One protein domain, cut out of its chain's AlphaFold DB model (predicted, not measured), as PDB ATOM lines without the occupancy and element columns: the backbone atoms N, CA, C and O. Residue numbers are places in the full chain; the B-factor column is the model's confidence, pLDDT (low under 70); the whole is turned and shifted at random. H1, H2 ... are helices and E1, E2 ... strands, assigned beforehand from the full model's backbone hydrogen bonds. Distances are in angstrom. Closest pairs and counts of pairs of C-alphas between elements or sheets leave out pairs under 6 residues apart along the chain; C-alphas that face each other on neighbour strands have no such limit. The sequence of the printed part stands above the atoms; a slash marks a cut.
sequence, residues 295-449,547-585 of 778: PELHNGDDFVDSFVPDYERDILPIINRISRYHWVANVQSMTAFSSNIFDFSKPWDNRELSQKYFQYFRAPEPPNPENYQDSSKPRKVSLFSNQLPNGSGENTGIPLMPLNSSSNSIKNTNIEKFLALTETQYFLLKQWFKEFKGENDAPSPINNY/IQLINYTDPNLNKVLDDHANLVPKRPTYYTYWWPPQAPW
ATOM      1  N   PRO A 295      73.320 163.872  24.245       91.50
ATOM      2  CA  PRO A 295      73.257 163.151  22.969       91.50
ATOM      3  C   PRO A 295      72.267 163.741  21.959       91.50
ATOM      4  O   PRO A 295      72.441 163.599  20.753       91.50
ATOM      5  N   GLU A 296      71.221 164.416  22.436       91.19
ATOM      6  CA  GLU A 296      70.236 165.103  21.602       91.19
ATOM      7  C   GLU A 296      70.804 166.355  20.919       91.19
ATOM      8  O   GLU A 296      70.254 166.793  19.913       91.19
ATOM      9  N   LEU A 297      71.874 166.934  21.473       93.19
ATOM     10  CA  LEU A 297      72.579 168.102  20.943       93.19
ATOM     11  C   LEU A 297      73.757 167.689  20.054       93.19
ATOM     12  O   LEU A 297      73.997 168.316  19.024       93.19
ATOM     13  N   HIS A 298      74.483 166.638  20.433       95.44
ATOM     14  CA  HIS A 298      75.634 166.130  19.692       95.44
ATOM     15  C   HIS A 298      75.706 164.606  19.799       95.44
ATOM     16  O   HIS A 298      75.732 164.063  20.905       95.44
ATOM     17  N   ASN A 299      75.767 163.915  18.663       91.50
ATOM     18  CA  ASN A 299      75.785 162.455  18.601       91.50
ATOM     19  C   ASN A 299      76.837 161.969  17.602       91.50
ATOM     20  O   ASN A 299      76.849 162.391  16.448       91.50
ATOM     21  N   GLY A 300      77.697 161.049  18.037       87.06
ATOM     22  CA  GLY A 300      78.873 160.664  17.263       87.06
ATOM     23  C   GLY A 300      79.822 161.851  17.131       87.06
ATOM     24  O   GLY A 300      80.210 162.429  18.146       87.06
ATOM     25  N   ASP A 301      80.151 162.214  15.894       84.94
ATOM     26  CA  ASP A 301      81.103 163.281  15.573       84.94
ATOM     27  C   ASP A 301      80.436 164.618  15.207       84.94
ATOM     28  O   ASP A 301      81.141 165.601  14.981       84.94
ATOM     29  N   ASP A 302      79.098 164.674  15.180       93.69
ATOM     30  CA  ASP A 302      78.346 165.818  14.661       93.69
ATOM     31  C   ASP A 302      77.314 166.372  15.657       93.69
ATOM     32  O   ASP A 302      76.688 165.654  16.449       93.69
ATOM     33  N   PHE A 303      77.067 167.682  15.553       95.25
ATOM     34  CA  PHE A 303      75.894 168.308  16.154       95.25
ATOM     35  C   PHE A 303      74.610 167.832  15.465       95.25
ATOM     36  O   PHE A 303      74.557 167.638  14.250       95.25
ATOM     37  N   VAL A 304      73.541 167.680  16.241       93.19
ATOM     38  CA  VAL A 304      72.244 167.233  15.733       93.19
ATOM     39  C   VAL A 304      71.502 168.427  15.134       93.19
ATOM     40  O   VAL A 304      70.922 169.224  15.861       93.19
ATOM     41  N   ASP A 305      71.468 168.540  13.804       89.50
ATOM     42  CA  ASP A 305      70.832 169.659  13.075       89.50
ATOM     43  C   ASP A 305      69.344 169.889  13.414       89.50
ATOM     44  O   ASP A 305      68.814 170.972  13.171       89.50
ATOM     45  N   SER A 306      68.646 168.894  13.972       86.69
ATOM     46  CA  SER A 306      67.262 169.037  14.448       86.69
ATOM     47  C   SER A 306      67.147 169.543  15.891       86.69
ATOM     48  O   SER A 306      66.033 169.634  16.406       86.69
ATOM     49  N   PHE A 307      68.261 169.819  16.575       88.94
ATOM     50  CA  PHE A 307      68.256 170.345  17.936       88.94
ATOM     51  C   PHE A 307      67.683 171.761  17.972       88.94
ATOM     52  O   PHE A 307      67.971 172.596  17.108       88.94
ATOM     53  N   VAL A 308      66.904 172.029  19.019       87.44
ATOM     54  CA  VAL A 308      66.155 173.272  19.201       87.44
ATOM     55  C   VAL A 308      66.636 173.970  20.476       87.44
ATOM     56  O   VAL A 308      66.354 173.484  21.575       87.44
ATOM     57  N   PRO A 309      67.394 175.076  20.335       90.94
ATOM     58  CA  PRO A 309      67.860 175.874  21.463       90.94
ATOM     59  C   PRO A 309      66.715 176.546  22.217       90.94
ATOM     60  O   PRO A 309      65.660 176.831  21.652       90.94
ATOM     61  N   ASP A 310      66.979 176.867  23.478       90.88
ATOM     62  CA  ASP A 310      66.139 177.726  24.303       90.88
ATOM     63  C   ASP A 310      66.720 179.149  24.344       90.88
ATOM     64  O   ASP A 310      67.915 179.331  24.583       90.88
ATOM     65  N   TYR A 311      65.892 180.172  24.109       92.19
ATOM     66  CA  TYR A 311      66.366 181.558  24.048       92.19
ATOM     67  C   TYR A 311      66.998 182.019  25.365       92.19
ATOM     68  O   TYR A 311      68.119 182.526  25.360       92.19
ATOM     69  N   GLU A 312      66.303 181.822  26.484       92.88
ATOM     70  CA  GLU A 312      66.716 182.307  27.805       92.88
ATOM     71  C   GLU A 312      67.981 181.593  28.298       92.88
ATOM     72  O   GLU A 312      68.862 182.208  28.902       92.88
ATOM     73  N   ARG A 313      68.104 180.295  28.009       93.12
ATOM     74  CA  ARG A 313      69.226 179.460  28.441       93.12
ATOM     75  C   ARG A 313      70.441 179.543  27.520       93.12
ATOM     76  O   ARG A 313      71.563 179.559  28.022       93.12
ATOM     77  N   ASP A 314      70.242 179.531  26.203       95.31
ATOM     78  CA  ASP A 314      71.318 179.290  25.232       95.31
ATOM     79  C   ASP A 314      71.757 180.559  24.485       95.31
ATOM     80  O   ASP A 314      72.909 180.650  24.055       95.31
ATOM     81  N   ILE A 315      70.868 181.548  24.331       96.50
ATOM     82  CA  ILE A 315      71.082 182.707  23.445       96.50
ATOM     83  C   ILE A 315      71.225 184.006  24.236       96.50
ATOM     84  O   ILE A 315      72.212 184.733  24.084       96.50
ATOM     85  N   LEU A 316      70.267 184.287  25.118       97.25
ATOM     86  CA  LEU A 316      70.230 185.488  25.939       97.25
ATOM     87  C   LEU A 316      71.514 185.685  26.768       97.25
ATOM     88  O   LEU A 316      71.991 186.821  26.824       97.25
ATOM     89  N   PRO A 317      72.158 184.647  27.347       97.75
ATOM     90  CA  PRO A 317      73.403 184.840  28.081       97.75
ATOM     91  C   PRO A 317      74.527 185.402  27.206       97.75
ATOM     92  O   PRO A 317      75.261 186.278  27.661       97.75
ATOM     93  N   ILE A 318      74.643 184.974  25.942       98.62
ATOM     94  CA  ILE A 318      75.646 185.501  24.997       98.62
ATOM     95  C   ILE A 318      75.389 186.994  24.751       98.62
ATOM     96  O   ILE A 318      76.312 187.807  24.845       98.62
ATOM     97  N   ILE A 319      74.130 187.365  24.506       98.38
ATOM     98  CA  ILE A 319      73.703 188.752  24.261       98.38
ATOM     99  C   ILE A 319      73.971 189.636  25.489       98.38
ATOM    100  O   ILE A 319      74.549 190.719  25.364       98.38
ATOM    101  N   ASN A 320      73.617 189.160  26.685       97.25
ATOM    102  CA  ASN A 320      73.825 189.875  27.945       97.25
ATOM    103  C   ASN A 320      75.309 190.043  28.292       97.25
ATOM    104  O   ASN A 320      75.716 191.083  28.804       97.25
ATOM    105  N   ARG A 321      76.151 189.051  27.988       98.25
ATOM    106  CA  ARG A 321      77.606 189.170  28.171       98.25
ATOM    107  C   ARG A 321      78.189 190.225  27.230       98.25
ATOM    108  O   ARG A 321      78.937 191.091  27.678       98.25
ATOM    109  N   ILE A 322      77.782 190.225  25.956       98.25
ATOM    110  CA  ILE A 322      78.173 191.259  24.982       98.25
ATOM    111  C   ILE A 322      77.747 192.654  25.462       98.25
ATOM    112  O   ILE A 322      78.541 193.595  25.386       98.25
ATOM    113  N   SER A 323      76.527 192.796  25.991       96.56
ATOM    114  CA  SER A 323      75.986 194.089  26.437       96.56
ATOM    115  C   SER A 323      76.740 194.702  27.619       96.56
ATOM    116  O   SER A 323      76.729 195.920  27.777       96.56
ATOM    117  N   ARG A 324      77.429 193.893  28.435       96.88
ATOM    118  CA  ARG A 324      78.157 194.371  29.622       96.88
ATOM    119  C   ARG A 324      79.619 194.736  29.359       96.88
ATOM    120  O   ARG A 324      80.202 195.459  30.165       96.88
ATOM    121  N   TYR A 325      80.215 194.318  28.239       97.94
ATOM    122  CA  TYR A 325      81.630 194.611  27.955       97.94
ATOM    123  C   TYR A 325      81.925 196.117  27.853       97.94
ATOM    124  O   TYR A 325      83.055 196.522  28.129       97.94
ATOM    125  N   HIS A 326      80.943 196.967  27.513       95.56
ATOM    126  CA  HIS A 326      81.172 198.417  27.395       95.56
ATOM    127  C   HIS A 326      81.575 199.102  28.706       95.56
ATOM    128  O   HIS A 326      82.115 200.205  28.679       95.56
ATOM    129  N   TRP A 327      81.327 198.463  29.855       98.00
ATOM    130  CA  TRP A 327      81.685 199.007  31.169       98.00
ATOM    131  C   TRP A 327      83.177 198.866  31.480       98.00
ATOM    132  O   TRP A 327      83.679 199.517  32.394       98.00
ATOM    133  N   VAL A 328      83.872 198.009  30.726       98.25
ATOM    134  CA  VAL A 328      85.278 197.638  30.943       98.25
ATOM    135  C   VAL A 328      86.139 197.728  29.673       98.25
ATOM    136  O   VAL A 328      87.367 197.603  29.746       98.25
ATOM    137  N   ALA A 329      85.529 197.983  28.509       97.62
ATOM    138  CA  ALA A 329      86.180 198.123  27.207       97.62
ATOM    139  C   ALA A 329      85.376 199.009  26.233       97.62
ATOM    140  O   ALA A 329      84.154 199.059  26.266       97.62
ATOM    141  N   ASN A 330      86.053 199.661  25.287       97.56
ATOM    142  CA  ASN A 330      85.433 200.401  24.184       97.56
ATOM    143  C   ASN A 330      85.163 199.481  22.994       97.56
ATOM    144  O   ASN A 330      85.974 199.345  22.079       97.56
ATOM    145  N   VAL A 331      84.003 198.833  23.029       96.81
ATOM    146  CA  VAL A 331      83.573 197.833  22.045       96.81
ATOM    147  C   VAL A 331      82.262 198.231  21.366       96.81
ATOM    148  O   VAL A 331      81.403 197.396  21.112       96.81
ATOM    149  N   GLN A 332      82.097 199.513  21.038       96.94
ATOM    150  CA  GLN A 332      80.856 200.082  20.486       96.94
ATOM    151  C   GLN A 332      80.389 199.393  19.190       96.94
ATOM    152  O   GLN A 332      79.199 199.351  18.898       96.94
ATOM    153  N   SER A 333      81.307 198.797  18.420       96.50
ATOM    154  CA  SER A 333      80.936 197.976  17.254       96.50
ATOM    155  C   SER A 333      80.079 196.751  17.611       96.50
ATOM    156  O   SER A 333      79.337 196.260  16.768       96.50
ATOM    157  N   MET A 334      80.120 196.293  18.865       97.88
ATOM    158  CA  MET A 334      79.311 195.184  19.362       97.88
ATOM    159  C   MET A 334      77.896 195.613  19.792       97.88
ATOM    160  O   MET A 334      77.042 194.757  19.994       97.88
ATOM    161  N   THR A 335      77.606 196.915  19.908       95.69
ATOM    162  CA  THR A 335      76.336 197.428  20.460       95.69
ATOM    163  C   THR A 335      75.111 196.963  19.671       95.69
ATOM    164  O   THR A 335      74.090 196.620  20.264       95.69
ATOM    165  N   ALA A 336      75.201 196.870  18.340       94.69
ATOM    166  CA  ALA A 336      74.096 196.373  17.514       94.69
ATOM    167  C   ALA A 336      73.670 194.939  17.892       94.69
ATOM    168  O   ALA A 336      72.505 194.582  17.725       94.69
ATOM    169  N   PHE A 337      74.583 194.147  18.466       96.75
ATOM    170  CA  PHE A 337      74.345 192.756  18.845       96.75
ATOM    171  C   PHE A 337      73.656 192.585  20.204       96.75
ATOM    172  O   PHE A 337      73.321 191.462  20.577       96.75
ATOM    173  N   SER A 338      73.412 193.688  20.915       95.75
ATOM    174  CA  SER A 338      72.736 193.737  22.217       95.75
ATOM    175  C   SER A 338      71.643 194.810  22.317       95.75
ATOM    176  O   SER A 338      71.046 194.974  23.375       95.75
ATOM    177  N   SER A 339      71.341 195.522  21.225       94.00
ATOM    178  CA  SER A 339      70.386 196.648  21.217       94.00
ATOM    179  C   SER A 339      68.964 196.283  20.774       94.00
ATOM    180  O   SER A 339      68.168 197.180  20.519       94.00
ATOM    181  N   ASN A 340      68.649 194.990  20.630       91.81
ATOM    182  CA  ASN A 340      67.340 194.501  20.173       91.81
ATOM    183  C   ASN A 340      66.863 195.181  18.866       91.81
ATOM    184  O   ASN A 340      65.720 195.621  18.748       91.81
ATOM    185  N   ILE A 341      67.766 195.307  17.878       95.75
ATOM    186  CA  ILE A 341      67.502 195.930  16.557       95.75
ATOM    187  C   ILE A 341      66.397 195.214  15.748       95.75
ATOM    188  O   ILE A 341      65.874 195.748  14.773       95.75
ATOM    189  N   PHE A 342      66.055 194.003  16.172       94.88
ATOM    190  CA  PHE A 342      64.805 193.276  15.971       94.88
ATOM    191  C   PHE A 342      64.554 192.491  17.269       94.88
ATOM    192  O   PHE A 342      65.456 192.417  18.100       94.88
ATOM    193  N   ASP A 343      63.376 191.890  17.446       94.06
ATOM    194  CA  ASP A 343      63.117 191.035  18.611       94.06
ATOM    195  C   ASP A 343      63.984 189.765  18.548       94.06
ATOM    196  O   ASP A 343      63.704 188.834  17.789       94.06
ATOM    197  N   PHE A 344      65.063 189.732  19.334       93.88
ATOM    198  CA  PHE A 344      65.996 188.604  19.358       93.88
ATOM    199  C   PHE A 344      65.352 187.303  19.854       93.88
ATOM    200  O   PHE A 344      65.843 186.229  19.503       93.88
ATOM    201  N   SER A 345      64.245 187.385  20.603       92.56
ATOM    202  CA  SER A 345      63.463 186.223  21.045       92.56
ATOM    203  C   SER A 345      62.524 185.679  19.956       92.56
ATOM    204  O   SER A 345      61.986 184.582  20.089       92.56
ATOM    205  N   LYS A 346      62.343 186.428  18.859       90.94
ATOM    206  CA  LYS A 346      61.474 186.073  17.726       90.94
ATOM    207  C   LYS A 346      62.171 186.341  16.391       90.94
ATOM    208  O   LYS A 346      61.696 187.136  15.576       90.94
ATOM    209  N   PRO A 347      63.299 185.667  16.102       90.44
ATOM    210  CA  PRO A 347      64.083 185.925  14.892       90.44
ATOM    211  C   PRO A 347      63.310 185.685  13.584       90.44
ATOM    212  O   PRO A 347      63.688 186.228  12.540       90.44
ATOM    213  N   TRP A 348      62.226 184.902  13.622       87.75
ATOM    214  CA  TRP A 348      61.339 184.649  12.485       87.75
ATOM    215  C   TRP A 348      60.478 185.852  12.077       87.75
ATOM    216  O   TRP A 348      60.078 185.905  10.913       87.75
ATOM    217  N   ASP A 349      60.244 186.823  12.964       90.12
ATOM    218  CA  ASP A 349      59.493 188.047  12.639       90.12
ATOM    219  C   ASP A 349      60.300 188.978  11.714       90.12
ATOM    220  O   ASP A 349      59.732 189.784  10.976       90.12
ATOM    221  N   ASN A 350      61.633 188.838  11.698       91.06
ATOM    222  CA  ASN A 350      62.526 189.562  10.794       91.06
ATOM    223  C   ASN A 350      63.694 188.682  10.315       91.06
ATOM    224  O   ASN A 350      64.854 188.897  10.672       91.06
ATOM    225  N   ARG A 351      63.376 187.683   9.479       88.75
ATOM    226  CA  ARG A 351      64.340 186.673   9.000       88.75
ATOM    227  C   ARG A 351      65.565 187.237   8.292       88.75
ATOM    228  O   ARG A 351      66.657 186.704   8.446       88.75
ATOM    229  N   GLU A 352      65.398 188.280   7.481       91.81
ATOM    230  CA  GLU A 352      66.534 188.852   6.754       91.81
ATOM    231  C   GLU A 352      67.559 189.437   7.732       91.81
ATOM    232  O   GLU A 352      68.758 189.164   7.626       91.81
ATOM    233  N   LEU A 353      67.092 190.226   8.705       93.38
ATOM    234  CA  LEU A 353      67.977 190.880   9.660       93.38
ATOM    235  C   LEU A 353      68.558 189.890  10.675       93.38
ATOM    236  O   LEU A 353      69.734 190.004  11.016       93.38
ATOM    237  N   SER A 354      67.782 188.897  11.112       93.31
ATOM    238  CA  SER A 354      68.255 187.857  12.030       93.31
ATOM    239  C   SER A 354      69.314 186.945  11.405       93.31
ATOM    240  O   SER A 354      70.338 186.663  12.030       93.31
ATOM    241  N   GLN A 355      69.161 186.574  10.133       93.00
ATOM    242  CA  GLN A 355      70.201 185.838   9.410       93.00
ATOM    243  C   GLN A 355      71.473 186.675   9.238       93.00
ATOM    244  O   GLN A 355      72.573 186.148   9.414       93.00
ATOM    245  N   LYS A 356      71.349 187.980   8.956       93.50
ATOM    246  CA  LYS A 356      72.502 188.898   8.914       93.50
ATOM    247  C   LYS A 356      73.186 189.032  10.275       93.50
ATOM    248  O   LYS A 356      74.411 189.005  10.323       93.50
ATOM    249  N   TYR A 357      72.425 189.122  11.369       95.69
ATOM    250  CA  TYR A 357      72.964 189.138  12.734       95.69
ATOM    251  C   TYR A 357      73.901 187.947  12.960       95.69
ATOM    252  O   TYR A 357      75.052 188.136  13.347       95.69
ATOM    253  N   PHE A 358      73.440 186.732  12.649       96.50
ATOM    254  CA  PHE A 358      74.254 185.528  12.810       96.50
ATOM    255  C   PHE A 358      75.476 185.503  11.879       96.50
ATOM    256  O   PHE A 358      76.559 185.123  12.314       96.50
ATOM    257  N   GLN A 359      75.340 185.949  10.625       94.88
ATOM    258  CA  GLN A 359      76.448 185.976   9.655       94.88
ATOM    259  C   GLN A 359      77.646 186.827  10.105       94.88
ATOM    260  O   GLN A 359      78.756 186.615   9.621       94.88
ATOM    261  N   TYR A 360      77.449 187.767  11.032       96.94
ATOM    262  CA  TYR A 360      78.545 188.544  11.603       96.94
ATOM    263  C   TYR A 360      79.314 187.821  12.714       96.94
ATOM    264  O   TYR A 360      80.367 188.313  13.119       96.94
ATOM    265  N   PHE A 361      78.854 186.668  13.205       97.75
ATOM    266  CA  PHE A 361      79.628 185.850  14.136       97.75
ATOM    267  C   PHE A 361      80.649 185.014  13.377       97.75
ATOM    268  O   PHE A 361      80.323 184.265  12.453       97.75
ATOM    269  N   ARG A 362      81.907 185.122  13.802       97.00
ATOM    270  CA  ARG A 362      82.997 184.326  13.249       97.00
ATOM    271  C   ARG A 362      82.750 182.856  13.560       97.00
ATOM    272  O   ARG A 362      82.557 182.494  14.720       97.00
ATOM    273  N   ALA A 363      82.776 182.024  12.523       95.75
ATOM    274  CA  ALA A 363      82.697 180.585  12.698       95.75
ATOM    275  C   ALA A 363      83.893 180.090  13.531       95.75
ATOM    276  O   ALA A 363      85.018 180.563  13.331       95.75
ATOM    277  N   PRO A 364      83.680 179.161  14.473       95.19
ATOM    278  CA  PRO A 364      84.781 178.467  15.108       95.19
ATOM    279  C   PRO A 364      85.529 177.660  14.042       95.19
ATOM    280  O   PRO A 364      84.932 176.983  13.212       95.19
ATOM    281  N   GLU A 365      86.855 177.747  14.076       93.19
ATOM    282  CA  GLU A 365      87.762 176.961  13.240       93.19
ATOM    283  C   GLU A 365      88.542 176.017  14.173       93.19
ATOM    284  O   GLU A 365      89.674 176.340  14.573       93.19
ATOM    285  N   PRO A 366      87.912 174.922  14.648       90.56
ATOM    286  CA  PRO A 366      88.576 173.982  15.537       90.56
ATOM    287  C   PRO A 366      89.756 173.323  14.815       90.56
ATOM    288  O   PRO A 366      89.719 173.134  13.597       90.56
ATOM    289  N   PRO A 367      90.838 173.009  15.535       88.25
ATOM    290  CA  PRO A 367      91.966 172.324  14.931       88.25
ATOM    291  C   PRO A 367      91.608 170.883  14.555       88.25
ATOM    292  O   PRO A 367      90.808 170.243  15.234       88.25
ATOM    293  N   ASN A 368      92.239 170.364  13.499       86.25
ATOM    294  CA  ASN A 368      92.184 168.948  13.151       86.25
ATOM    295  C   ASN A 368      93.366 168.207  13.811       86.25
ATOM    296  O   ASN A 368      94.483 168.298  13.297       86.25
ATOM    297  N   PRO A 369      93.163 167.480  14.927       84.25
ATOM    298  CA  PRO A 369      94.257 166.828  15.645       84.25
ATOM    299  C   PRO A 369      94.897 165.669  14.864       84.25
ATOM    300  O   PRO A 369      96.023 165.289  15.177       84.25
ATOM    301  N   GLU A 370      94.221 165.124  13.846       87.31
ATOM    302  CA  GLU A 370      94.755 164.059  12.984       87.31
ATOM    303  C   GLU A 370      95.718 164.595  11.913       87.31
ATOM    304  O   GLU A 370      96.462 163.827  11.303       87.31
ATOM    305  N   ASN A 371      95.722 165.911  11.671       87.81
ATOM    306  CA  ASN A 371      96.560 166.541  10.660       87.81
ATOM    307  C   ASN A 371      97.164 167.855  11.171       87.81
ATOM    308  O   ASN A 371      96.599 168.937  10.982       87.81
ATOM    309  N   TYR A 372      98.373 167.766  11.736       86.50
ATOM    310  CA  TYR A 372      99.089 168.928  12.266       86.50
ATOM    311  C   TYR A 372      99.343 170.022  11.211       86.50
ATOM    312  O   TYR A 372      99.290 171.219  11.506       86.50
ATOM    313  N   GLN A 373      99.592 169.648   9.949       86.81
ATOM    314  CA  GLN A 373      99.787 170.630   8.874       86.81
ATOM    315  C   GLN A 373      98.527 171.453   8.612       86.81
ATOM    316  O   GLN A 373      98.622 172.605   8.197       86.81
ATOM    317  N   ASP A 374      97.351 170.871   8.833       84.81
ATOM    318  CA  ASP A 374      96.087 171.584   8.726       84.81
ATOM    319  C   ASP A 374      95.823 172.446   9.965       84.81
ATOM    320  O   ASP A 374      95.537 173.635   9.839       84.81
ATOM    321  N   SER A 375      96.021 171.898  11.166       80.94
ATOM    322  CA  SER A 375      95.787 172.613  12.429       80.94
ATOM    323  C   SER A 375      96.736 173.795  12.667       80.94
ATOM    324  O   SER A 375      96.377 174.753  13.361       80.94
ATOM    325  N   SER A 376      97.951 173.732  12.116       84.25
ATOM    326  CA  SER A 376      98.975 174.781  12.215       84.25
ATOM    327  C   SER A 376      98.774 175.933  11.225       84.25
ATOM    328  O   SER A 376      99.430 176.973  11.364       84.25
ATOM    329  N   LYS A 377      97.844 175.801  10.262       90.81
ATOM    330  CA  LYS A 377      97.453 176.915   9.390       90.81
ATOM    331  C   LYS A 377      96.885 178.066  10.225       90.81
ATOM    332  O   LYS A 377      96.282 177.832  11.274       90.81
ATOM    333  N   PRO A 378      97.049 179.320   9.769       93.50
ATOM    334  CA  PRO A 378      96.389 180.443  10.409       93.50
ATOM    335  C   PRO A 378      94.875 180.280  10.414       93.50
ATOM    336  O   PRO A 378      94.274 180.028   9.371       93.50
ATOM    337  N   ARG A 379      94.280 180.468  11.587       94.06
ATOM    338  CA  ARG A 379      92.844 180.339  11.827       94.06
ATOM    339  C   ARG A 379      92.257 181.637  12.365       94.06
ATOM    340  O   ARG A 379      92.967 182.465  12.954       94.06
ATOM    341  N   LYS A 380      90.953 181.832  12.172       94.62
ATOM    342  CA  LYS A 380      90.182 182.971  12.705       94.62
ATOM    343  C   LYS A 380      90.823 184.322  12.339       94.62
ATOM    344  O   LYS A 380      90.977 185.209  13.183       94.62
ATOM    345  N   VAL A 381      91.278 184.448  11.089       94.94
ATOM    346  CA  VAL A 381      92.144 185.548  10.613       94.94
ATOM    347  C   VAL A 381      91.387 186.774  10.111       94.94
ATOM    348  O   VAL A 381      91.940 187.873  10.146       94.94
ATOM    349  N   SER A 382      90.146 186.612   9.654       93.69
ATOM    350  CA  SER A 382      89.335 187.713   9.127       93.69
ATOM    351  C   SER A 382      88.829 188.577  10.270       93.69
ATOM    352  O   SER A 382      88.245 188.054  11.215       93.69
ATOM    353  N   LEU A 383      89.035 189.888  10.188       95.81
ATOM    354  CA  LEU A 383      88.508 190.885  11.116       95.81
ATOM    355  C   LEU A 383      87.138 191.391  10.673       95.81
ATOM    356  O   LEU A 383      86.233 191.444  11.497       95.81
ATOM    357  N   PHE A 384      86.996 191.787   9.407       96.50
ATOM    358  CA  PHE A 384      85.803 192.464   8.896       96.50
ATOM    359  C   PHE A 384      84.893 191.530   8.100       96.50
ATOM    360  O   PHE A 384      85.340 190.570   7.481       96.50
ATOM    361  N   SER A 385      83.606 191.862   8.075       93.50
ATOM    362  CA  SER A 385      82.555 191.097   7.389       93.50
ATOM    363  C   SER A 385      82.675 191.004   5.867       93.50
ATOM    364  O   SER A 385      82.183 190.032   5.302       93.50
ATOM    365  N   ASN A 386      83.349 191.948   5.204       90.94
ATOM    366  CA  ASN A 386      83.610 191.866   3.760       90.94
ATOM    367  C   ASN A 386      84.971 191.231   3.425       90.94
ATOM    368  O   ASN A 386      85.337 191.133   2.250       90.94
ATOM    369  N   GLN A 387      85.724 190.786   4.437       87.81
ATOM    370  CA  GLN A 387      86.939 190.014   4.213       87.81
ATOM    371  C   GLN A 387      86.594 188.549   3.955       87.81
ATOM    372  O   GLN A 387      85.782 187.936   4.646       87.81
ATOM    373  N   LEU A 388      87.274 187.965   2.977       83.38
ATOM    374  CA  LEU A 388      87.242 186.536   2.714       83.38
ATOM    375  C   LEU A 388      87.904 185.765   3.875       83.38
ATOM    376  O   LEU A 388      88.756 186.324   4.576       83.38
ATOM    377  N   PRO A 389      87.580 184.470   4.071       75.06
ATOM    378  CA  PRO A 389      88.127 183.658   5.168       75.06
ATOM    379  C   PRO A 389      89.659 183.543   5.190       75.06
ATOM    380  O   PRO A 389      90.262 183.341   6.234       75.06
ATOM    381  N   ASN A 390      90.313 183.710   4.039       76.88
ATOM    382  CA  ASN A 390      91.772 183.721   3.927       76.88
ATOM    383  C   ASN A 390      92.399 185.099   4.243       76.88
ATOM    384  O   ASN A 390      93.566 185.322   3.930       76.88
ATOM    385  N   GLY A 391      91.631 186.047   4.791       74.25
ATOM    386  CA  GLY A 391      92.071 187.413   5.096       74.25
ATOM    387  C   GLY A 391      92.241 188.333   3.879       74.25
ATOM    388  O   GLY A 391      92.664 189.474   4.047       74.25
ATOM    389  N   SER A 392      91.929 187.864   2.664       76.38
ATOM    390  CA  SER A 392      91.902 188.695   1.448       76.38
ATOM    391  C   SER A 392      90.529 189.353   1.237       76.38
ATOM    392  O   SER A 392      89.587 189.064   1.965       76.38
ATOM    393  N   GLY A 393      90.389 190.241   0.250       77.25
ATOM    394  CA  GLY A 393      89.129 190.944  -0.036       77.25
ATOM    395  C   GLY A 393      89.111 192.394   0.450       77.25
ATOM    396  O   GLY A 393      90.154 192.974   0.756       77.25
ATOM    397  N   GLU A 394      87.926 193.006   0.465       79.19
ATOM    398  CA  GLU A 394      87.771 194.395   0.895       79.19
ATOM    399  C   GLU A 394      87.834 194.497   2.423       79.19
ATOM    400  O   GLU A 394      87.071 193.860   3.145       79.19
ATOM    401  N   ASN A 395      88.714 195.359   2.937       80.50
ATOM    402  CA  ASN A 395      88.822 195.653   4.371       80.50
ATOM    403  C   ASN A 395      87.729 196.643   4.824       80.50
ATOM    404  O   ASN A 395      88.026 197.666   5.441       80.50
ATOM    405  N   THR A 396      86.479 196.383   4.445       83.75
ATOM    406  CA  THR A 396      85.304 197.226   4.708       83.75
ATOM    407  C   THR A 396      84.249 196.446   5.507       83.75
ATOM    408  O   THR A 396      84.346 195.230   5.667       83.75
ATOM    409  N   GLY A 397      83.239 197.141   6.038       90.12
ATOM    410  CA  GLY A 397      82.155 196.538   6.826       90.12
ATOM    411  C   GLY A 397      82.356 196.638   8.343       90.12
ATOM    412  O   GLY A 397      83.122 197.467   8.833       90.12
ATOM    413  N   ILE A 398      81.627 195.810   9.094       93.81
ATOM    414  CA  ILE A 398      81.689 195.738  10.565       93.81
ATOM    415  C   ILE A 398      82.716 194.684  11.019       93.81
ATOM    416  O   ILE A 398      82.825 193.648  10.346       93.81
ATOM    417  N   PRO A 399      83.469 194.909  12.119       96.75
ATOM    418  CA  PRO A 399      84.233 193.851  12.774       96.75
ATOM    419  C   PRO A 399      83.339 192.663  13.148       96.75
ATOM    420  O   PRO A 399      82.251 192.845  13.691       96.75
ATOM    421  N   LEU A 400      83.798 191.450  12.853       97.88
ATOM    422  CA  LEU A 400      83.091 190.213  13.172       97.88
ATOM    423  C   LEU A 400      83.103 189.930  14.679       97.88
ATOM    424  O   LEU A 400      84.052 190.271  15.393       97.88
ATOM    425  N   MET A 401      82.070 189.228  15.126       98.38
ATOM    426  CA  MET A 401      81.766 188.958  16.522       98.38
ATOM    427  C   MET A 401      82.337 187.623  17.030       98.38
ATOM    428  O   MET A 401      82.360 186.641  16.281       98.38
ATOM    429  N   PRO A 402      82.708 187.557  18.323       98.06
ATOM    430  CA  PRO A 402      82.948 188.701  19.206       98.06
ATOM    431  C   PRO A 402      84.211 189.480  18.796       98.06
ATOM    432  O   PRO A 402      85.212 188.880  18.399       98.06
ATOM    433  N   LEU A 403      84.196 190.811  18.926       97.94
ATOM    434  CA  LEU A 403      85.381 191.635  18.675       97.94
ATOM    435  C   LEU A 403      86.350 191.544  19.859       97.94
ATOM    436  O   LEU A 403      86.294 192.337  20.798       97.94
ATOM    437  N   ASN A 404      87.247 190.566  19.805       98.38
ATOM    438  CA  ASN A 404      88.270 190.343  20.819       98.38
ATOM    439  C   ASN A 404      89.465 189.579  20.223       98.38
ATOM    440  O   ASN A 404      89.355 188.983  19.146       98.38
ATOM    441  N   SER A 405      90.612 189.595  20.903       98.25
ATOM    442  CA  SER A 405      91.778 188.789  20.537       98.25
ATOM    443  C   SER A 405      91.446 187.300  20.673       98.25
ATOM    444  O   SER A 405      90.637 186.928  21.526       98.25
ATOM    445  N   SER A 406      92.067 186.450  19.853       96.81
ATOM    446  CA  SER A 406      92.031 184.989  20.024       96.81
ATOM    447  C   SER A 406      93.258 184.460  20.769       96.81
ATOM    448  O   SER A 406      94.107 185.220  21.234       96.81
ATOM    449  N   SER A 407      93.365 183.134  20.868       96.00
ATOM    450  CA  SER A 407      94.403 182.439  21.635       96.00
ATOM    451  C   SER A 407      95.826 182.543  21.052       96.00
ATOM    452  O   SER A 407      96.763 182.076  21.694       96.00
ATOM    453  N   ASN A 408      96.031 183.167  19.880       96.19
ATOM    454  CA  ASN A 408      97.368 183.561  19.421       96.19
ATOM    455  C   ASN A 408      97.393 184.684  18.363       96.19
ATOM    456  O   ASN A 408      97.625 184.475  17.165       96.19
ATOM    457  N   SER A 409      97.266 185.912  18.852       95.44
ATOM    458  CA  SER A 409      97.504 187.156  18.115       95.44
ATOM    459  C   SER A 409      98.900 187.754  18.390       95.44
ATOM    460  O   SER A 409      99.159 188.936  18.133       95.44
ATOM    461  N   ILE A 410      99.817 186.949  18.950       92.50
ATOM    462  CA  ILE A 410     101.105 187.399  19.500       92.50
ATOM    463  C   ILE A 410     102.275 186.986  18.600       92.50
ATOM    464  O   ILE A 410     103.096 187.843  18.255       92.50
ATOM    465  N   LYS A 411     102.369 185.701  18.227       92.44
ATOM    466  CA  LYS A 411     103.497 185.129  17.462       92.44
ATOM    467  C   LYS A 411     103.056 184.570  16.110       92.44
ATOM    468  O   LYS A 411     101.881 184.314  15.892       92.44
ATOM    469  N   ASN A 412     104.005 184.372  15.195       94.69
ATOM    470  CA  ASN A 412     103.749 183.894  13.827       94.69
ATOM    471  C   ASN A 412     103.735 182.354  13.710       94.69
ATOM    472  O   ASN A 412     104.205 181.803  12.721       94.69
ATOM    473  N   THR A 413     103.264 181.647  14.734       91.69
ATOM    474  CA  THR A 413     103.278 180.172  14.818       91.69
ATOM    475  C   THR A 413     101.944 179.705  15.364       91.69
ATOM    476  O   THR A 413     101.577 180.236  16.397       91.69
ATOM    477  N   ASN A 414     101.240 178.738  14.762       93.19
ATOM    478  CA  ASN A 414      99.886 178.333  15.195       93.19
ATOM    479  C   ASN A 414      98.967 179.559  15.391       93.19
ATOM    480  O   ASN A 414      98.537 179.858  16.504       93.19
ATOM    481  N   ILE A 415      98.782 180.359  14.339       95.19
ATOM    482  CA  ILE A 415      98.134 181.675  14.438       95.19
ATOM    483  C   ILE A 415      96.624 181.524  14.670       95.19
ATOM    484  O   ILE A 415      95.947 180.844  13.906       95.19
ATOM    485  N   GLU A 416      96.096 182.237  15.669       95.88
ATOM    486  CA  GLU A 416      94.661 182.459  15.884       95.88
ATOM    487  C   GLU A 416      94.432 183.930  16.250       95.88
ATOM    488  O   GLU A 416      94.739 184.350  17.368       95.88
ATOM    489  N   LYS A 417      93.917 184.740  15.321       96.75
ATOM    490  CA  LYS A 417      93.955 186.205  15.490       96.75
ATOM    491  C   LYS A 417      92.786 186.766  16.278       96.75
ATOM    492  O   LYS A 417      92.998 187.464  17.267       96.75
ATOM    493  N   PHE A 418      91.566 186.460  15.854       97.88
ATOM    494  CA  PHE A 418      90.353 187.044  16.420       97.88
ATOM    495  C   PHE A 418      89.461 185.985  17.070       97.88
ATOM    496  O   PHE A 418      89.493 184.806  16.709       97.88
ATOM    497  N   LEU A 419      88.702 186.385  18.084       98.44
ATOM    498  CA  LEU A 419      87.886 185.467  18.870       98.44
ATOM    499  C   LEU A 419      86.724 184.889  18.044       98.44
ATOM    500  O   LEU A 419      86.145 185.558  17.193       98.44
ATOM    501  N   ALA A 420      86.370 183.642  18.324       98.44
ATOM    502  CA  ALA A 420      85.094 183.040  17.954       98.44
ATOM    503  C   ALA A 420      84.453 182.491  19.238       98.44
ATOM    504  O   ALA A 420      85.154 182.299  20.235       98.44
ATOM    505  N   LEU A 421      83.142 182.248  19.214       98.75
ATOM    506  CA  LEU A 421      82.476 181.497  20.281       98.75
ATOM    507  C   LEU A 421      83.001 180.048  20.329       98.75
ATOM    508  O   LEU A 421      83.683 179.598  19.402       98.75
ATOM    509  N   THR A 422      82.669 179.306  21.389       98.69
ATOM    510  CA  THR A 422      82.867 177.844  21.395       98.69
ATOM    511  C   THR A 422      82.034 177.186  20.287       98.69
ATOM    512  O   THR A 422      81.065 177.774  19.796       98.69
ATOM    513  N   GLU A 423      82.390 175.962  19.890       98.38
ATOM    514  CA  GLU A 423      81.655 175.224  18.853       98.38
ATOM    515  C   GLU A 423      80.177 175.044  19.229       98.38
ATOM    516  O   GLU A 423      79.294 175.337  18.423       98.38
ATOM    517  N   THR A 424      79.904 174.684  20.484       98.50
ATOM    518  CA  THR A 424      78.541 174.527  21.008       98.50
ATOM    519  C   THR A 424      77.774 175.851  21.062       98.50
ATOM    520  O   THR A 424      76.644 175.912  20.581       98.50
ATOM    521  N   GLN A 425      78.366 176.940  21.576       98.69
ATOM    522  CA  GLN A 425      77.705 178.257  21.582       98.69
ATOM    523  C   GLN A 425      77.377 178.730  20.157       98.69
ATOM    524  O   GLN A 425      76.284 179.238  19.909       98.69
ATOM    525  N   TYR A 426      78.304 178.549  19.211       98.56
ATOM    526  CA  TYR A 426      78.089 178.924  17.815       98.56
ATOM    527  C   TYR A 426      76.987 178.090  17.156       98.56
ATOM    528  O   TYR A 426      76.146 178.648  16.450       98.56
ATOM    529  N   PHE A 427      76.962 176.775  17.399       97.88
ATOM    530  CA  PHE A 427      75.906 175.895  16.904       97.88
ATOM    531  C   PHE A 427      74.529 176.325  17.426       97.88
ATOM    532  O   PHE A 427      73.616 176.530  16.629       97.88
ATOM    533  N   LEU A 428      74.389 176.550  18.735       96.81
ATOM    534  CA  LEU A 428      73.130 177.001  19.339       96.81
ATOM    535  C   LEU A 428      72.672 178.343  18.744       96.81
ATOM    536  O   LEU A 428      71.514 178.490  18.347       96.81
ATOM    537  N   LEU A 429      73.598 179.292  18.583       96.81
ATOM    538  CA  LEU A 429      73.324 180.590  17.964       96.81
ATOM    539  C   LEU A 429      72.870 180.458  16.500       96.81
ATOM    540  O   LEU A 429      71.924 181.126  16.077       96.81
ATOM    541  N   LYS A 430      73.519 179.575  15.731       95.44
ATOM    542  CA  LYS A 430      73.154 179.259  14.343       95.44
ATOM    543  C   LYS A 430      71.737 178.708  14.266       95.44
ATOM    544  O   LYS A 430      70.946 179.213  13.474       95.44
ATOM    545  N   GLN A 431      71.419 177.701  15.079       91.75
ATOM    546  CA  GLN A 431      70.097 177.072  15.088       91.75
ATOM    547  C   GLN A 431      69.002 178.102  15.378       91.75
ATOM    548  O   GLN A 431      68.005 178.156  14.659       91.75
ATOM    549  N   TRP A 432      69.232 178.983  16.358       92.62
ATOM    550  CA  TRP A 432      68.285 180.031  16.733       92.62
ATOM    551  C   TRP A 432      67.998 181.033  15.608       92.62
ATOM    552  O   TRP A 432      66.843 181.307  15.287       92.62
ATOM    553  N   PHE A 433      69.039 181.569  14.969       91.31
ATOM    554  CA  PHE A 433      68.880 182.664  14.005       91.31
ATOM    555  C   PHE A 433      68.730 182.220  12.541       91.31
ATOM    556  O   PHE A 433      68.326 183.028  11.703       91.31
ATOM    557  N   LYS A 434      69.046 180.964  12.201       77.81
ATOM    558  CA  LYS A 434      69.027 180.478  10.811       77.81
ATOM    559  C   LYS A 434      67.825 179.595  10.475       77.81
ATOM    560  O   LYS A 434      67.291 179.733   9.373       77.81
ATOM    561  N   GLU A 435      67.409 178.705  11.378       68.25
ATOM    562  CA  GLU A 435      66.546 177.565  11.019       68.25
ATOM    563  C   GLU A 435      65.067 177.715  11.438       68.25
ATOM    564  O   GLU A 435      64.206 177.026  10.885       68.25
ATOM    565  N   PHE A 436      64.714 178.646  12.337       67.88
ATOM    566  CA  PHE A 436      63.319 178.806  12.775       67.88
ATOM    567  C   PHE A 436      62.420 179.478  11.726       67.88
ATOM    568  O   PHE A 436      62.647 180.610  11.284       67.88
ATOM    569  N   LYS A 437      61.336 178.781  11.361       61.59
ATOM    570  CA  LYS A 437      60.344 179.230  10.369       61.59
ATOM    571  C   LYS A 437      59.057 179.802  10.994       61.59
ATOM    572  O   LYS A 437      58.289 180.441  10.278       61.59
ATOM    573  N   GLY A 438      58.853 179.713  12.304       61.97
ATOM    574  CA  GLY A 438      57.757 180.400  12.994       61.97
ATOM    575  C   GLY A 438      57.523 179.873  14.406       61.97
ATOM    576  O   GLY A 438      58.066 178.836  14.775       61.97
ATOM    577  N   GLU A 439      56.674 180.566  15.167       60.47
ATOM    578  CA  GLU A 439      56.315 180.236  16.560       60.47
ATOM    579  C   GLU A 439      55.746 178.809  16.719       60.47
ATOM    580  O   GLU A 439      56.019 178.139  17.708       60.47
ATOM    581  N   ASN A 440      55.019 178.309  15.709       57.94
ATOM    582  CA  ASN A 440      54.401 176.973  15.715       57.94
ATOM    583  C   ASN A 440      55.324 175.836  15.225       57.94
ATOM    584  O   ASN A 440      54.929 174.675  15.303       57.94
ATOM    585  N   ASP A 441      56.522 176.154  14.716       58.84
ATOM    586  CA  ASP A 441      57.519 175.170  14.254       58.84
ATOM    587  C   ASP A 441      58.591 174.875  15.325       58.84
ATOM    588  O   ASP A 441      59.517 174.107  15.072       58.84
ATOM    589  N   ALA A 442      58.488 175.478  16.515       55.56
ATOM    590  CA  ALA A 442      59.399 175.233  17.625       55.56
ATOM    591  C   ALA A 442      58.945 173.990  18.419       55.56
ATOM    592  O   ALA A 442      57.981 174.081  19.185       55.56
ATOM    593  N   PRO A 443      59.583 172.809  18.285       53.62
ATOM    594  CA  PRO A 443      59.409 171.763  19.286       53.62
ATOM    595  C   PRO A 443      59.847 172.303  20.655       53.62
ATOM    596  O   PRO A 443      60.683 173.202  20.744       53.62
ATOM    597  N   SER A 444      59.274 171.770  21.734       65.44
ATOM    598  CA  SER A 444      59.673 172.185  23.077       65.44
ATOM    599  C   SER A 444      61.169 171.916  23.272       65.44
ATOM    600  O   SER A 444      61.600 170.782  23.028       65.44
ATOM    601  N   PRO A 445      61.967 172.915  23.691       70.81
ATOM    602  CA  PRO A 445      63.372 172.686  23.986       70.81
ATOM    603  C   PRO A 445      63.491 171.636  25.096       70.81
ATOM    604  O   PRO A 445      62.584 171.451  25.913       70.81
ATOM    605  N   ILE A 446      64.632 170.947  25.160       67.12
ATOM    606  CA  ILE A 446      64.976 170.179  26.364       67.12
ATOM    607  C   ILE A 446      64.921 171.157  27.533       67.12
ATOM    608  O   ILE A 446      65.530 172.212  27.434       67.12
ATOM    609  N   ASN A 447      64.215 170.846  28.621       66.38
ATOM    610  CA  ASN A 447      64.008 171.826  29.694       66.38
ATOM    611  C   ASN A 447      65.333 172.273  30.339       66.38
ATOM    612  O   ASN A 447      65.593 173.464  30.445       66.38
ATOM    613  N   ASN A 448      66.202 171.331  30.727       77.06
ATOM    614  CA  ASN A 448      67.473 171.632  31.391       77.06
ATOM    615  C   ASN A 448      68.585 170.699  30.920       77.06
ATOM    616  O   ASN A 448      68.377 169.492  30.798       77.06
ATOM    617  N   TYR A 449      69.786 171.249  30.735       88.62
ATOM    618  CA  TYR A 449      70.990 170.429  30.637       88.62
ATOM    619  C   TYR A 449      71.222 169.677  31.954       88.62
ATOM    620  O   TYR A 449      70.892 170.204  33.022       88.62
ATOM    621  N   ILE A 547      95.277 194.893  25.897       93.00
ATOM    622  CA  ILE A 547      94.966 195.040  24.483       93.00
ATOM    623  C   ILE A 547      96.081 194.450  23.632       93.00
ATOM    624  O   ILE A 547      97.220 194.305  24.072       93.00
ATOM    625  N   GLN A 548      95.748 194.160  22.384       92.56
ATOM    626  CA  GLN A 548      96.659 193.732  21.346       92.56
ATOM    627  C   GLN A 548      96.395 194.541  20.077       92.56
ATOM    628  O   GLN A 548      95.254 194.735  19.655       92.56
ATOM    629  N   LEU A 549      97.474 194.994  19.442       94.69
ATOM    630  CA  LEU A 549      97.421 195.544  18.092       94.69
ATOM    631  C   LEU A 549      97.580 194.390  17.101       94.69
ATOM    632  O   LEU A 549      98.674 193.847  16.962       94.69
ATOM    633  N   ILE A 550      96.492 193.997  16.440       95.44
ATOM    634  CA  ILE A 550      96.449 192.779  15.620       95.44
ATOM    635  C   ILE A 550      96.465 193.143  14.140       95.44
ATOM    636  O   ILE A 550      95.645 193.937  13.682       95.44
ATOM    637  N   ASN A 551      97.381 192.552  13.372       95.25
ATOM    638  CA  ASN A 551      97.345 192.658  11.917       95.25
ATOM    639  C   ASN A 551      96.109 191.948  11.349       95.25
ATOM    640  O   ASN A 551      95.893 190.781  11.663       95.25
ATOM    641  N   TYR A 552      95.371 192.597  10.450       93.31
ATOM    642  CA  TYR A 552      94.149 192.034   9.855       93.31
ATOM    643  C   TYR A 552      94.210 191.863   8.329       93.31
ATOM    644  O   TYR A 552      93.185 191.608   7.704       93.31
ATOM    645  N   THR A 553      95.386 192.042   7.720       91.19
ATOM    646  CA  THR A 553      95.553 192.028   6.254       91.19
ATOM    647  C   THR A 553      96.442 190.906   5.737       91.19
ATOM    648  O   THR A 553      96.397 190.598   4.552       91.19
ATOM    649  N   ASP A 554      97.266 190.304   6.592       93.31
ATOM    650  CA  ASP A 554      98.064 189.134   6.252       93.31
ATOM    651  C   ASP A 554      97.709 187.995   7.207       93.31
ATOM    652  O   ASP A 554      98.027 188.088   8.394       93.31
ATOM    653  N   PRO A 555      97.074 186.911   6.744       93.06
ATOM    654  CA  PRO A 555      96.700 185.805   7.619       93.06
ATOM    655  C   PRO A 555      97.916 185.136   8.281       93.06
ATOM    656  O   PRO A 555      97.804 184.655   9.403       93.06
ATOM    657  N   ASN A 556      99.094 185.169   7.653       94.31
ATOM    658  CA  ASN A 556     100.272 184.408   8.072       94.31
ATOM    659  C   ASN A 556     101.184 185.154   9.054       94.31
ATOM    660  O   ASN A 556     102.179 184.590   9.507       94.31
ATOM    661  N   LEU A 557     100.898 186.422   9.373       94.69
ATOM    662  CA  LEU A 557     101.783 187.247  10.197       94.69
ATOM    663  C   LEU A 557     101.017 188.044  11.258       94.69
ATOM    664  O   LEU A 557     100.148 188.857  10.950       94.69
ATOM    665  N   ASN A 558     101.407 187.869  12.517       94.88
ATOM    666  CA  ASN A 558     101.079 188.754  13.634       94.88
ATOM    667  C   ASN A 558     102.115 189.886  13.762       94.88
ATOM    668  O   ASN A 558     101.753 191.059  13.876       94.88
ATOM    669  N   LYS A 559     103.410 189.548  13.703       93.88
ATOM    670  CA  LYS A 559     104.533 190.481  13.892       93.88
ATOM    671  C   LYS A 559     105.556 190.409  12.758       93.88
ATOM    672  O   LYS A 559     105.671 189.395  12.076       93.88
ATOM    673  N   VAL A 560     106.318 191.480  12.580       95.25
ATOM    674  CA  VAL A 560     107.469 191.584  11.670       95.25
ATOM    675  C   VAL A 560     108.635 192.243  12.398       95.25
ATOM    676  O   VAL A 560     108.433 192.880  13.431       95.25
ATOM    677  N   LEU A 561     109.848 192.084  11.873       93.25
ATOM    678  CA  LEU A 561     110.994 192.855  12.346       93.25
ATOM    679  C   LEU A 561     110.902 194.289  11.818       93.25
ATOM    680  O   LEU A 561     110.570 194.497  10.651       93.25
ATOM    681  N   ASP A 562     111.181 195.260  12.679       86.31
ATOM    682  CA  ASP A 562     111.428 196.638  12.263       86.31
ATOM    683  C   ASP A 562     112.895 196.859  11.847       86.31
ATOM    684  O   ASP A 562     113.722 195.948  11.924       86.31
ATOM    685  N   ASP A 563     113.233 198.090  11.451       89.44
ATOM    686  CA  ASP A 563     114.585 198.479  11.009       89.44
ATOM    687  C   ASP A 563     115.673 198.284  12.082       89.44
ATOM    688  O   ASP A 563     116.867 198.308  11.786       89.44
ATOM    689  N   HIS A 564     115.275 198.074  13.337       85.19
ATOM    690  CA  HIS A 564     116.162 197.821  14.467       85.19
ATOM    691  C   HIS A 564     116.098 196.360  14.940       85.19
ATOM    692  O   HIS A 564     116.501 196.069  16.067       85.19
ATOM    693  N   ALA A 565     115.585 195.453  14.104       86.00
ATOM    694  CA  ALA A 565     115.432 194.027  14.383       86.00
ATOM    695  C   ALA A 565     114.560 193.699  15.613       86.00
ATOM    696  O   ALA A 565     114.727 192.651  16.238       86.00
ATOM    697  N   ASN A 566     113.591 194.556  15.950       81.44
ATOM    698  CA  ASN A 566     112.604 194.278  16.995       81.44
ATOM    699  C   ASN A 566     111.322 193.705  16.395       81.44
ATOM    700  O   ASN A 566     110.825 194.202  15.385       81.44
ATOM    701  N   LEU A 567     110.726 192.714  17.059       85.56
ATOM    702  CA  LEU A 567     109.417 192.181  16.677       85.56
ATOM    703  C   LEU A 567     108.294 193.161  17.046       85.56
ATOM    704  O   LEU A 567     107.937 193.305  18.217       85.56
ATOM    705  N   VAL A 568     107.680 193.772  16.036       89.00
ATOM    706  CA  VAL A 568     106.551 194.703  16.168       89.00
ATOM    707  C   VAL A 568     105.309 194.168  15.450       89.00
ATOM    708  O   VAL A 568     105.444 193.419  14.483       89.00
ATOM    709  N   PRO A 569     104.085 194.532  15.877       92.19
ATOM    710  CA  PRO A 569     102.868 194.193  15.142       92.19
ATOM    711  C   PRO A 569     102.938 194.600  13.665       92.19
ATOM    712  O   PRO A 569     103.289 195.739  13.343       92.19
ATOM    713  N   LYS A 570     102.584 193.681  12.760       94.88
ATOM    714  CA  LYS A 570     102.564 193.968  11.322       94.88
ATOM    715  C   LYS A 570     101.458 194.978  11.011       94.88
ATOM    716  O   LYS A 570     100.285 194.733  11.266       94.88
ATOM    717  N   ARG A 571     101.815 196.120  10.426       92.31
ATOM    718  CA  ARG A 571     100.838 197.140  10.014       92.31
ATOM    719  C   ARG A 571     100.139 196.751   8.695       92.31
ATOM    720  O   ARG A 571     100.764 196.082   7.873       92.31
ATOM    721  N   PRO A 572      98.890 197.201   8.461       93.25
ATOM    722  CA  PRO A 572      98.012 197.901   9.404       93.25
ATOM    723  C   PRO A 572      97.515 196.980  10.528       93.25
ATOM    724  O   PRO A 572      97.450 195.763  10.365       93.25
ATOM    725  N   THR A 573      97.179 197.575  11.673       94.44
ATOM    726  CA  THR A 573      96.716 196.865  12.876       94.44
ATOM    727  C   THR A 573      95.360 197.372  13.342       94.44
ATOM    728  O   THR A 573      95.044 198.542  13.133       94.44
ATOM    729  N   TYR A 574      94.610 196.522  14.036       95.19
ATOM    730  CA  TYR A 574      93.381 196.874  14.738       95.19
ATOM    731  C   TYR A 574      93.562 196.786  16.258       95.19
ATOM    732  O   TYR A 574      94.247 195.889  16.756       95.19
ATOM    733  N   TYR A 575      92.965 197.729  16.988       95.69
ATOM    734  CA  TYR A 575      93.002 197.787  18.449       95.69
ATOM    735  C   TYR A 575      92.003 196.792  19.036       95.69
ATOM    736  O   TYR A 575      90.797 196.962  18.874       95.69
ATOM    737  N   THR A 576      92.498 195.746  19.690       95.94
ATOM    738  CA  THR A 576      91.665 194.618  20.127       95.94
ATOM    739  C   THR A 576      91.914 194.311  21.597       95.94
ATOM    740  O   THR A 576      93.042 194.431  22.057       95.94
ATOM    741  N   TYR A 577      90.887 193.912  22.339       97.25
ATOM    742  CA  TYR A 577      91.005 193.565  23.757       97.25
ATOM    743  C   TYR A 577      91.454 192.117  23.982       97.25
ATOM    744  O   TYR A 577      91.346 191.280  23.084       97.25
ATOM    745  N   TRP A 578      91.951 191.839  25.190       95.81
ATOM    746  CA  TRP A 578      92.232 190.488  25.678       95.81
ATOM    747  C   TRP A 578      91.098 189.929  26.547       95.81
ATOM    748  O   TRP A 578      90.336 189.095  26.071       95.81
ATOM    749  N   TRP A 579      90.967 190.386  27.797       97.19
ATOM    750  CA  TRP A 579      89.980 189.863  28.752       97.19
ATOM    751  C   TRP A 579      89.315 190.991  29.554       97.19
ATOM    752  O   TRP A 579      89.558 191.099  30.754       97.19
ATOM    753  N   PRO A 580      88.489 191.855  28.926       97.38
ATOM    754  CA  PRO A 580      87.913 193.013  29.611       97.38
ATOM    755  C   PRO A 580      87.198 192.720  30.939       97.38
ATOM    756  O   PRO A 580      87.374 193.513  31.860       97.38
ATOM    757  N   PRO A 581      86.420 191.628  31.090       98.12
ATOM    758  CA  PRO A 581      85.768 191.335  32.367       98.12
ATOM    759  C   PRO A 581      86.751 190.986  33.490       98.12
ATOM    760  O   PRO A 581      86.598 191.460  34.606       98.12
ATOM    761  N   GLN A 582      87.803 190.221  33.194       96.25
ATOM    762  CA  GLN A 582      88.744 189.758  34.218       96.25
ATOM    763  C   GLN A 582      89.861 190.769  34.521       96.25
ATOM    764  O   GLN A 582      90.314 190.880  35.660       96.25
ATOM    765  N   ALA A 583      90.305 191.519  33.508       95.56
ATOM    766  CA  ALA A 583      91.206 192.655  33.662       95.56
ATOM    767  C   ALA A 583      90.666 193.851  32.863       95.56
ATOM    768  O   ALA A 583      90.960 194.016  31.670       95.56
ATOM    769  N   PRO A 584      89.865 194.700  33.521       97.62
ATOM    770  CA  PRO A 584      89.296 195.881  32.898       97.62
ATOM    771  C   PRO A 584      90.348 196.792  32.274       97.62
ATOM    772  O   PRO A 584      91.484 196.891  32.742       97.62
ATOM    773  N   TRP A 585      89.963 197.509  31.218       95.62
ATOM    774  CA  TRP A 585      90.866 198.438  30.542       95.62
ATOM    775  C   TRP A 585      90.310 199.852  30.452       95.62
ATOM    776  O   TRP A 585      91.017 200.794  30.803       95.62
TER     777      TRP A 585
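AT A GLANCE: This is residues 295 to 449 and 547 to 585 of the 778 residues of an uncharacterized protein of Moorea sp. SIOASIH (UniProt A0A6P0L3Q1). With little regular structure, this elongated domain gathers H1, H2, H3 and H5 at one end and three two-stranded antiparallel sheets towards the other, hairpin E4-E5 at the tip. The printed part has 194 residues, under half in five named helices and six named strands, ordered H1 H2 H3 H4 E1 E2 H5 E3 E4 E5 E6, class mixed. It is compact, radius of gyration of the C-alphas 18.2 A, spanning 65 by 41 by 33 A.

IN THESE COORDINATES: E3 is residues 547-551, 13.0 A long, from C-alpha 547 at (94.966, 195.040, 24.483); E6 is 573-577, E1 405-408, E2 416-418, E4 559-561, E5 567-569. H1 is residues 311-327, 24.3 A long, from C-alpha 311 at (66.366, 181.558, 24.048); H2 is 332-337, H3 347-359, H4 372-375, H5 423-434.

HOW THE PARTS SIT: N 548 of E3 and O 576 of E6 are within hydrogen-bond range, 2.7 A. H5 touches H3 with residues 429-434 alone, closest C-alphas Ser 354 and Phe 433, 5.6 A, at a steep tilt of 42 degrees. H4 touches no helix. O i to N i+4 pairs within range: every one in H5, 7 of 13 in H1, 7 of 9 in H3, 0 of 2 in H2, which has 2 of 3 O i to N i+3 pairs.

THE WHOLE: Residues 450-546 are cut out; C-alphas 449 and 547 are 34.9 A apart. Links H3 to H4 and H4 to E1 are long. pLDDT is under 70 at residues 435-444 and 446-447.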